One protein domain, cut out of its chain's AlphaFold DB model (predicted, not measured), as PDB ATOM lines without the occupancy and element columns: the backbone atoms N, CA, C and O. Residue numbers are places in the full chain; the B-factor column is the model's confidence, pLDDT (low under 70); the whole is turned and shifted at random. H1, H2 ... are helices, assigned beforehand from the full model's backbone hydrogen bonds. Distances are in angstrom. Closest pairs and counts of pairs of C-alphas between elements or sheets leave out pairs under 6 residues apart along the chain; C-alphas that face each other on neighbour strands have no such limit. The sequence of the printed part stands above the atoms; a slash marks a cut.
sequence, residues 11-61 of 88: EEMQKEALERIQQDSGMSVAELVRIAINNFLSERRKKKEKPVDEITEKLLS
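AT A GLANCE: This is residues 11 to 61 of the 88 residues of an uncharacterized protein of Nitrospiraceae bacterium (UniProt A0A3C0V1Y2). A long straight helix, H2, makes the shaft of a rod, with H1 set crosswise at its first end like the bar of a T or L and the small helix H3 held off beyond its other end by an extended link. Nothing packs along most of H2, and residues 34 to 51 and 53 to 59 stand free. The 51 printed residues hold three named helices, H1, H2, H3, and no named strand: the class is all helix. The whole is extended, with a radius of gyration of the C-alphas of 18.2 A and spans of 51 by 21 by 14 A.

HOW THE PARTS SIT: H1, residues 12 to 25, touches H2, residues 29 to 48, about perpendicular at 81 degrees. H1 touches H2 with residues 18 to 22 alone, and H2 touches H1 with residues 29 to 32 alone; the closest C-alphas of the two helices, those of Gln 22 and Val 29, are 6.2 A apart. H3, residues 54 to 60, is apart from both. In H1, H2 and H3 every O i to N i+4 pair is within hydrogen-bond range.

IN THESE COORDINATES: H1 begins at C-alpha 12 (11.502, 44.579, -7.673) and is 20.0 A long. H2 is 28.6 A long. H3 ends at C-alpha 60 (-0.785, 35.399, 37.642).

THE WHOLE: The C-alphas farthest apart, of Gln 23 and Leu 59, are 51.3 A apart. The printed part has no cut, and both links are tight. Residues 46 to 53 are under pLDDT 70.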
ATOM      1  N   GLU A  11       8.286  43.124  -4.297       96.38
ATOM      2  CA  GLU A  11       8.527  44.165  -5.290       96.38
ATOM      3  C   GLU A  11       9.967  44.093  -5.811       96.38
ATOM      4  O   GLU A  11      10.875  43.604  -5.134       96.38
ATOM      5  N   GLU A  12      10.192  44.617  -7.015       94.19
ATOM      6  CA  GLU A  12      11.502  44.579  -7.673       94.19
ATOM      7  C   GLU A  12      12.585  45.275  -6.837       94.19
ATOM      8  O   GLU A  12      13.640  44.693  -6.587       94.19
ATOM      9  N   MET A  13      12.271  46.436  -6.254       95.50
ATOM     10  CA  MET A  13      13.186  47.145  -5.349       95.50
ATOM     11  C   MET A  13      13.573  46.316  -4.114       95.50
ATOM     12  O   MET A  13      14.706  46.391  -3.640       95.50
ATOM     13  N   GLN A  14      12.650  45.510  -3.579       92.19
ATOM     14  CA  GLN A  14      12.918  44.659  -2.413       92.19
ATOM     15  C   GLN A  14      13.841  43.498  -2.780       92.19
ATOM     16  O   GLN A  14      14.732  43.143  -2.005       92.19
ATOM     17  N   LYS A  15      13.649  42.924  -3.972       93.06
ATOM     18  CA  LYS A  15      14.527  41.887  -4.514       93.06
ATOM     19  C   LYS A  15      15.945  42.427  -4.718       93.06
ATOM     20  O   LYS A  15      16.885  41.814  -4.222       93.06
ATOM     21  N   GLU A  16      16.094  43.580  -5.370       94.38
ATOM     22  CA  GLU A  16      17.407  44.205  -5.590       94.38
ATOM     23  C   GLU A  16      18.133  44.501  -4.273       94.38
ATOM     24  O   GLU A  16      19.330  44.237  -4.138       94.38
ATOM     25  N   ALA A  17      17.414  45.019  -3.274       93.12
ATOM     26  CA  ALA A  17      17.984  45.275  -1.957       93.12
ATOM     27  C   ALA A  17      18.471  43.980  -1.284       93.12
ATOM     28  O   ALA A  17      19.568  43.951  -0.727       93.12
ATOM     29  N   LEU A  18      17.689  42.897  -1.363       92.25
ATOM     30  CA  LEU A  18      18.071  41.596  -0.809       92.25
ATOM     31  C   LEU A  18      19.288  40.989  -1.513       92.25
ATOM     32  O   LEU A  18      20.132  40.400  -0.842       92.25
ATOM     33  N   GLU A  19      19.400  41.144  -2.833       91.62
ATOM     34  CA  GLU A  19      20.555  40.664  -3.602       91.62
ATOM     35  C   GLU A  19      21.842  41.408  -3.222       91.62
ATOM     36  O   GLU A  19      22.882  40.772  -3.046       91.62
ATOM     37  N   ARG A  20      21.773  42.728  -3.002       93.31
ATOM     38  CA  ARG A  20      22.918  43.508  -2.495       93.31
ATOM     39  C   ARG A  20      23.349  43.033  -1.108       93.31
ATOM     40  O   ARG A  20      24.513  42.718  -0.897       93.31
ATOM     41  N   ILE A  21      22.395  42.876  -0.188       92.75
ATOM     42  CA  ILE A  21      22.678  42.387   1.172       92.75
ATOM     43  C   ILE A  21      23.254  40.965   1.136       92.75
ATOM     44  O   ILE A  21      24.136  40.629   1.928       92.75
ATOM     45  N   GLN A  22      22.780  40.112   0.226       93.44
ATOM     46  CA  GLN A  22      23.340  38.780   0.019       93.44
ATOM     47  C   GLN A  22      24.807  38.843  -0.429       93.44
ATOM     48  O   GLN A  22      25.619  38.081   0.095       93.44
ATOM     49  N   GLN A  23      25.153  39.732  -1.366       92.31
ATOM     50  CA  GLN A  23      26.538  39.907  -1.816       92.31
ATOM     51  C   GLN A  23      27.449  40.372  -0.676       92.31
ATOM     52  O   GLN A  23      28.531  39.817  -0.503       92.31
ATOM     53  N   ASP A  24      26.983  41.319   0.137       91.69
ATOM     54  CA  ASP A  24      27.777  41.889   1.227       91.69
ATOM     55  C   ASP A  24      27.953  40.917   2.407       91.69
ATOM     56  O   ASP A  24      29.008  40.867   3.036       91.69
ATOM     57  N   SER A  25      26.915  40.136   2.729       88.81
ATOM     58  CA  SER A  25      26.904  39.241   3.898       88.81
ATOM     59  C   SER A  25      27.407  37.825   3.612       88.81
ATOM     60  O   SER A  25      27.722  37.090   4.549       88.81
ATOM     61  N   GLY A  26      27.424  37.400   2.344       90.94
ATOM     62  CA  GLY A  26      27.690  36.013   1.953       90.94
ATOM     63  C   GLY A  26      26.606  35.016   2.393       90.94
ATOM     64  O   GLY A  26      26.798  33.807   2.265       90.94
ATOM     65  N   MET A  27      25.471  35.491   2.915       91.56
ATOM     66  CA  MET A  27      24.364  34.654   3.389       91.56
ATOM     67  C   MET A  27      23.315  34.452   2.298       91.56
ATOM     68  O   MET A  27      23.085  35.320   1.458       91.56
ATOM     69  N   SER A  28      22.611  33.319   2.324       92.38
ATOM     70  CA  SER A  28      21.505  33.113   1.385       92.38
ATOM     71  C   SER A  28      20.324  34.041   1.699       92.38
ATOM     72  O   SER A  28      20.006  34.294   2.863       92.38
ATOM     73  N   VAL A  29      19.590  34.478   0.668       90.12
ATOM     74  CA  VAL A  29      18.351  35.266   0.844       90.12
ATOM     75  C   VAL A  29      17.371  34.569   1.795       90.12
ATOM     76  O   VAL A  29      16.740  35.208   2.632       90.12
ATOM     77  N   ALA A  30      17.275  33.239   1.724       89.94
ATOM     78  CA  ALA A  30      16.406  32.463   2.606       89.94
ATOM     79  C   ALA A  30      16.819  32.549   4.087       89.94
ATOM     80  O   ALA A  30      15.954  32.564   4.965       89.94
ATOM     81  N   GLU A  31      18.119  32.596   4.384       90.44
ATOM     82  CA  GLU A  31      18.618  32.790   5.749       90.44
ATOM     83  C   GLU A  31      18.393  34.215   6.232       90.44
ATOM     84  O   GLU A  31      17.911  34.388   7.352       90.44
ATOM     85  N   LEU A  32      18.640  35.214   5.381       92.31
ATOM     86  CA  LEU A  32      18.371  36.620   5.690       92.31
ATOM     87  C   LEU A  32      16.900  36.833   6.063       92.31
ATOM     88  O   LEU A  32      16.596  37.381   7.123       92.31
ATOM     89  N   VAL A  33      15.980  36.313   5.246       91.75
ATOM     90  CA  VAL A  33      14.537  36.379   5.515       91.75
ATOM     91  C   VAL A  33      14.185  35.649   6.812       91.75
ATOM     92  O   VAL A  33      13.401  36.159   7.613       91.75
ATOM     93  N   ARG A  34      14.783  34.482   7.078       91.06
ATOM     94  CA  ARG A  34      14.540  33.737   8.324       91.06
ATOM     95  C   ARG A  34      14.982  34.529   9.556       91.06
ATOM     96  O   ARG A  34      14.240  34.572  10.535       91.06
ATOM     97  N   ILE A  35      16.158  35.152   9.511       92.56
ATOM     98  CA  ILE A  35      16.681  35.982  10.604       92.56
ATOM     99  C   ILE A  35      15.780  37.198  10.819       92.56
ATOM    100  O   ILE A  35      15.373  37.455  11.949       92.56
ATOM    101  N   ALA A  36      15.400  37.890   9.745       91.56
ATOM    102  CA  ALA A  36      14.514  39.046   9.820       91.56
ATOM    103  C   ALA A  36      13.158  38.688  10.453       91.56
ATOM    104  O   ALA A  36      12.698  39.375  11.367       91.56
ATOM    105  N   ILE A  37      12.549  37.571  10.035       91.75
ATOM    106  CA  ILE A  37      11.293  37.078  10.614       91.75
ATOM    107  C   ILE A  37      11.475  36.733  12.096       91.75
ATOM    108  O   ILE A  37      10.643  37.118  12.917       91.75
ATOM    109  N   ASN A  38      12.553  36.036  12.462       91.88
ATOM    110  CA  ASN A  38      12.820  35.678  13.856       91.88
ATOM    111  C   ASN A  38      12.985  36.919  14.741       91.88
ATOM    112  O   ASN A  38      12.384  36.986  15.815       91.88
ATOM    113  N   ASN A  39      13.736  37.917  14.272       92.38
ATOM    114  CA  ASN A  39      13.933  39.177  14.982       92.38
ATOM    115  C   ASN A  39      12.601  39.910  15.159       92.38
ATOM    116  O   ASN A  39      12.228  40.224  16.290       92.38
ATOM    117  N   PHE A  40      11.823  40.056  14.083       91.50
ATOM    118  CA  PHE A  40      10.500  40.679  14.128       91.50
ATOM    119  C   PHE A  40       9.553  39.979  15.114       91.50
ATOM    120  O   PHE A  40       8.867  40.626  15.907       91.50
ATOM    121  N   LEU A  41       9.521  38.641  15.109       88.88
ATOM    122  CA  LEU A  41       8.702  37.867  16.043       88.88
ATOM    123  C   LEU A  41       9.179  38.024  17.490       88.88
ATOM    124  O   LEU A  41       8.345  38.120  18.391       88.88
ATOM    125  N   SER A  42      10.493  38.062  17.719       87.31
ATOM    126  CA  SER A  42      11.066  38.261  19.052       87.31
ATOM    127  C   SER A  42      10.708  39.638  19.620       87.31
ATOM    128  O   SER A  42      10.241  39.735  20.753       87.31
ATOM    129  N   GLU A  43      10.808  40.695  18.813       84.81
ATOM    130  CA  GLU A  43      10.430  42.053  19.204       84.81
ATOM    131  C   GLU A  43       8.929  42.172  19.443       84.81
ATOM    132  O   GLU A  43       8.494  42.804  20.405       84.81
ATOM    133  N   ARG A  44       8.113  41.526  18.604       78.62
ATOM    134  CA  ARG A  44       6.660  41.504  18.784       78.62
ATOM    135  C   ARG A  44       6.249  40.776  20.064       78.62
ATOM    136  O   ARG A  44       5.261  41.174  20.676       78.62
ATOM    137  N   ARG A  45       6.974  39.727  20.472       73.56
ATOM    138  CA  ARG A  45       6.766  39.052  21.766       73.56
ATOM    139  C   ARG A  45       7.150  39.963  22.928       73.56
ATOM    140  O   ARG A  45       6.306  40.201  23.781       73.56
ATOM    141  N   LYS A  46       8.338  40.572  22.882       68.19
ATOM    142  CA  LYS A  46       8.793  41.537  23.898       68.19
ATOM    143  C   LYS A  46       7.842  42.727  24.054       68.19
ATOM    144  O   LYS A  46       7.555  43.139  25.163       68.19
ATOM    145  N   LYS A  47       7.279  43.255  22.960       62.31
ATOM    146  CA  LYS A  47       6.272  44.337  23.018       62.31
ATOM    147  C   LYS A  47       4.924  43.902  23.608       62.31
ATOM    148  O   LYS A  47       4.146  44.757  24.017       62.31
ATOM    149  N   LYS A  48       4.605  42.602  23.599       59.12
ATOM    150  CA  LYS A  48       3.387  42.058  24.226       59.12
ATOM    151  C   LYS A  48       3.566  41.794  25.718       59.12
ATOM    152  O   LYS A  48       2.573  41.824  26.441       59.12
ATOM    153  N   GLU A  49       4.795  41.577  26.168       55.12
ATOM    154  CA  GLU A  49       5.164  41.618  27.581       55.12
ATOM    155  C   GLU A  49       5.147  43.086  28.022       55.12
ATOM    156  O   GLU A  49       6.156  43.787  28.026       55.12
ATOM    157  N   LYS A  50       3.949  43.602  28.327       58.94
ATOM    158  CA  LYS A  50       3.853  44.830  29.121       58.94
ATOM    159  C   LYS A  50       4.618  44.582  30.425       58.94
ATOM    160  O   LYS A  50       4.508  43.469  30.934       58.94
ATOM    161  N   PRO A  51       5.344  45.569  30.973       56.84
ATOM    162  CA  PRO A  51       5.852  45.445  32.329       56.84
ATOM    163  C   PRO A  51       4.651  45.155  33.228       56.84
ATOM    164  O   PRO A  51       3.697  45.933  33.290       56.84
ATOM    165  N   VAL A  52       4.643  43.955  33.792       59.19
ATOM    166  CA  VAL A  52       3.623  43.502  34.718       59.19
ATOM    167  C   VAL A  52       4.151  43.905  36.088       59.19
ATOM    168  O   VAL A  52       5.238  43.478  36.460       59.19
ATOM    169  N   ASP A  53       3.439  44.772  36.811       69.81
ATOM    170  CA  ASP A  53       3.844  45.127  38.176       69.81
ATOM    171  C   ASP A  53       3.962  43.854  39.031       69.81
ATOM    172  O   ASP A  53       3.193  42.906  38.833       69.81
ATOM    173  N   GLU A  54       4.869  43.838  40.016       73.88
ATOM    174  CA  GLU A  54       5.146  42.671  40.880       73.88
ATOM    175  C   GLU A  54       3.870  42.039  41.469       73.88
ATOM    176  O   GLU A  54       3.756  40.822  41.619       73.88
ATOM    177  N   ILE A  55       2.865  42.869  41.766       73.81
ATOM    178  CA  ILE A  55       1.557  42.435  42.272       73.81
ATOM    179  C   ILE A  55       0.833  41.559  41.242       73.81
ATOM    180  O   ILE A  55       0.249  40.533  41.586       73.81
ATOM    181  N   THR A  56       0.874  41.952  39.973       71.75
ATOM    182  CA  THR A  56       0.171  41.260  38.895       71.75
ATOM    183  C   THR A  56       0.910  39.980  38.494       71.75
ATOM    184  O   THR A  56       0.252  38.974  38.234       71.75
ATOM    185  N   GLU A  57       2.247  39.946  38.554       76.06
ATOM    186  CA  GLU A  57       3.016  38.696  38.415       76.06
ATOM    187  C   GLU A  57       2.671  37.698  39.524       76.06
ATOM    188  O   GLU A  57       2.406  36.523  39.258       76.06
ATOM    189  N   LYS A  58       2.587  38.173  40.771       73.75
ATOM    190  CA  LYS A  58       2.202  37.338  41.912       73.75
ATOM    191  C   LYS A  58       0.777  36.799  41.772       73.75
ATOM    192  O   LYS A  58       0.549  35.633  42.076       73.75
ATOM    193  N   LEU A  59      -0.171  37.588  41.268       74.56
ATOM    194  CA  LEU A  59      -1.539  37.120  41.006       74.56
ATOM    195  C   LEU A  59      -1.596  36.094  39.864       74.56
ATOM    196  O   LEU A  59      -2.254  35.062  39.997       74.56
ATOM    197  N   LEU A  60      -0.868  36.333  38.769       73.00
ATOM    198  CA  LEU A  60      -0.785  35.399  37.642       73.00
ATOM    199  C   LEU A  60      -0.093  34.086  38.019       73.00
ATOM    200  O   LEU A  60      -0.450  33.046  37.472       73.00
ATOM    201  N   SER A  61       0.824  34.099  38.993       73.50
ATOM    202  CA  SER A  61       1.473  32.881  39.496       73.50
ATOM    203  C   SER A  61       0.496  31.871  40.108       73.50
ATOM    204  O   SER A  61       0.810  30.690  40.171       73.50
TER     205      SER A  61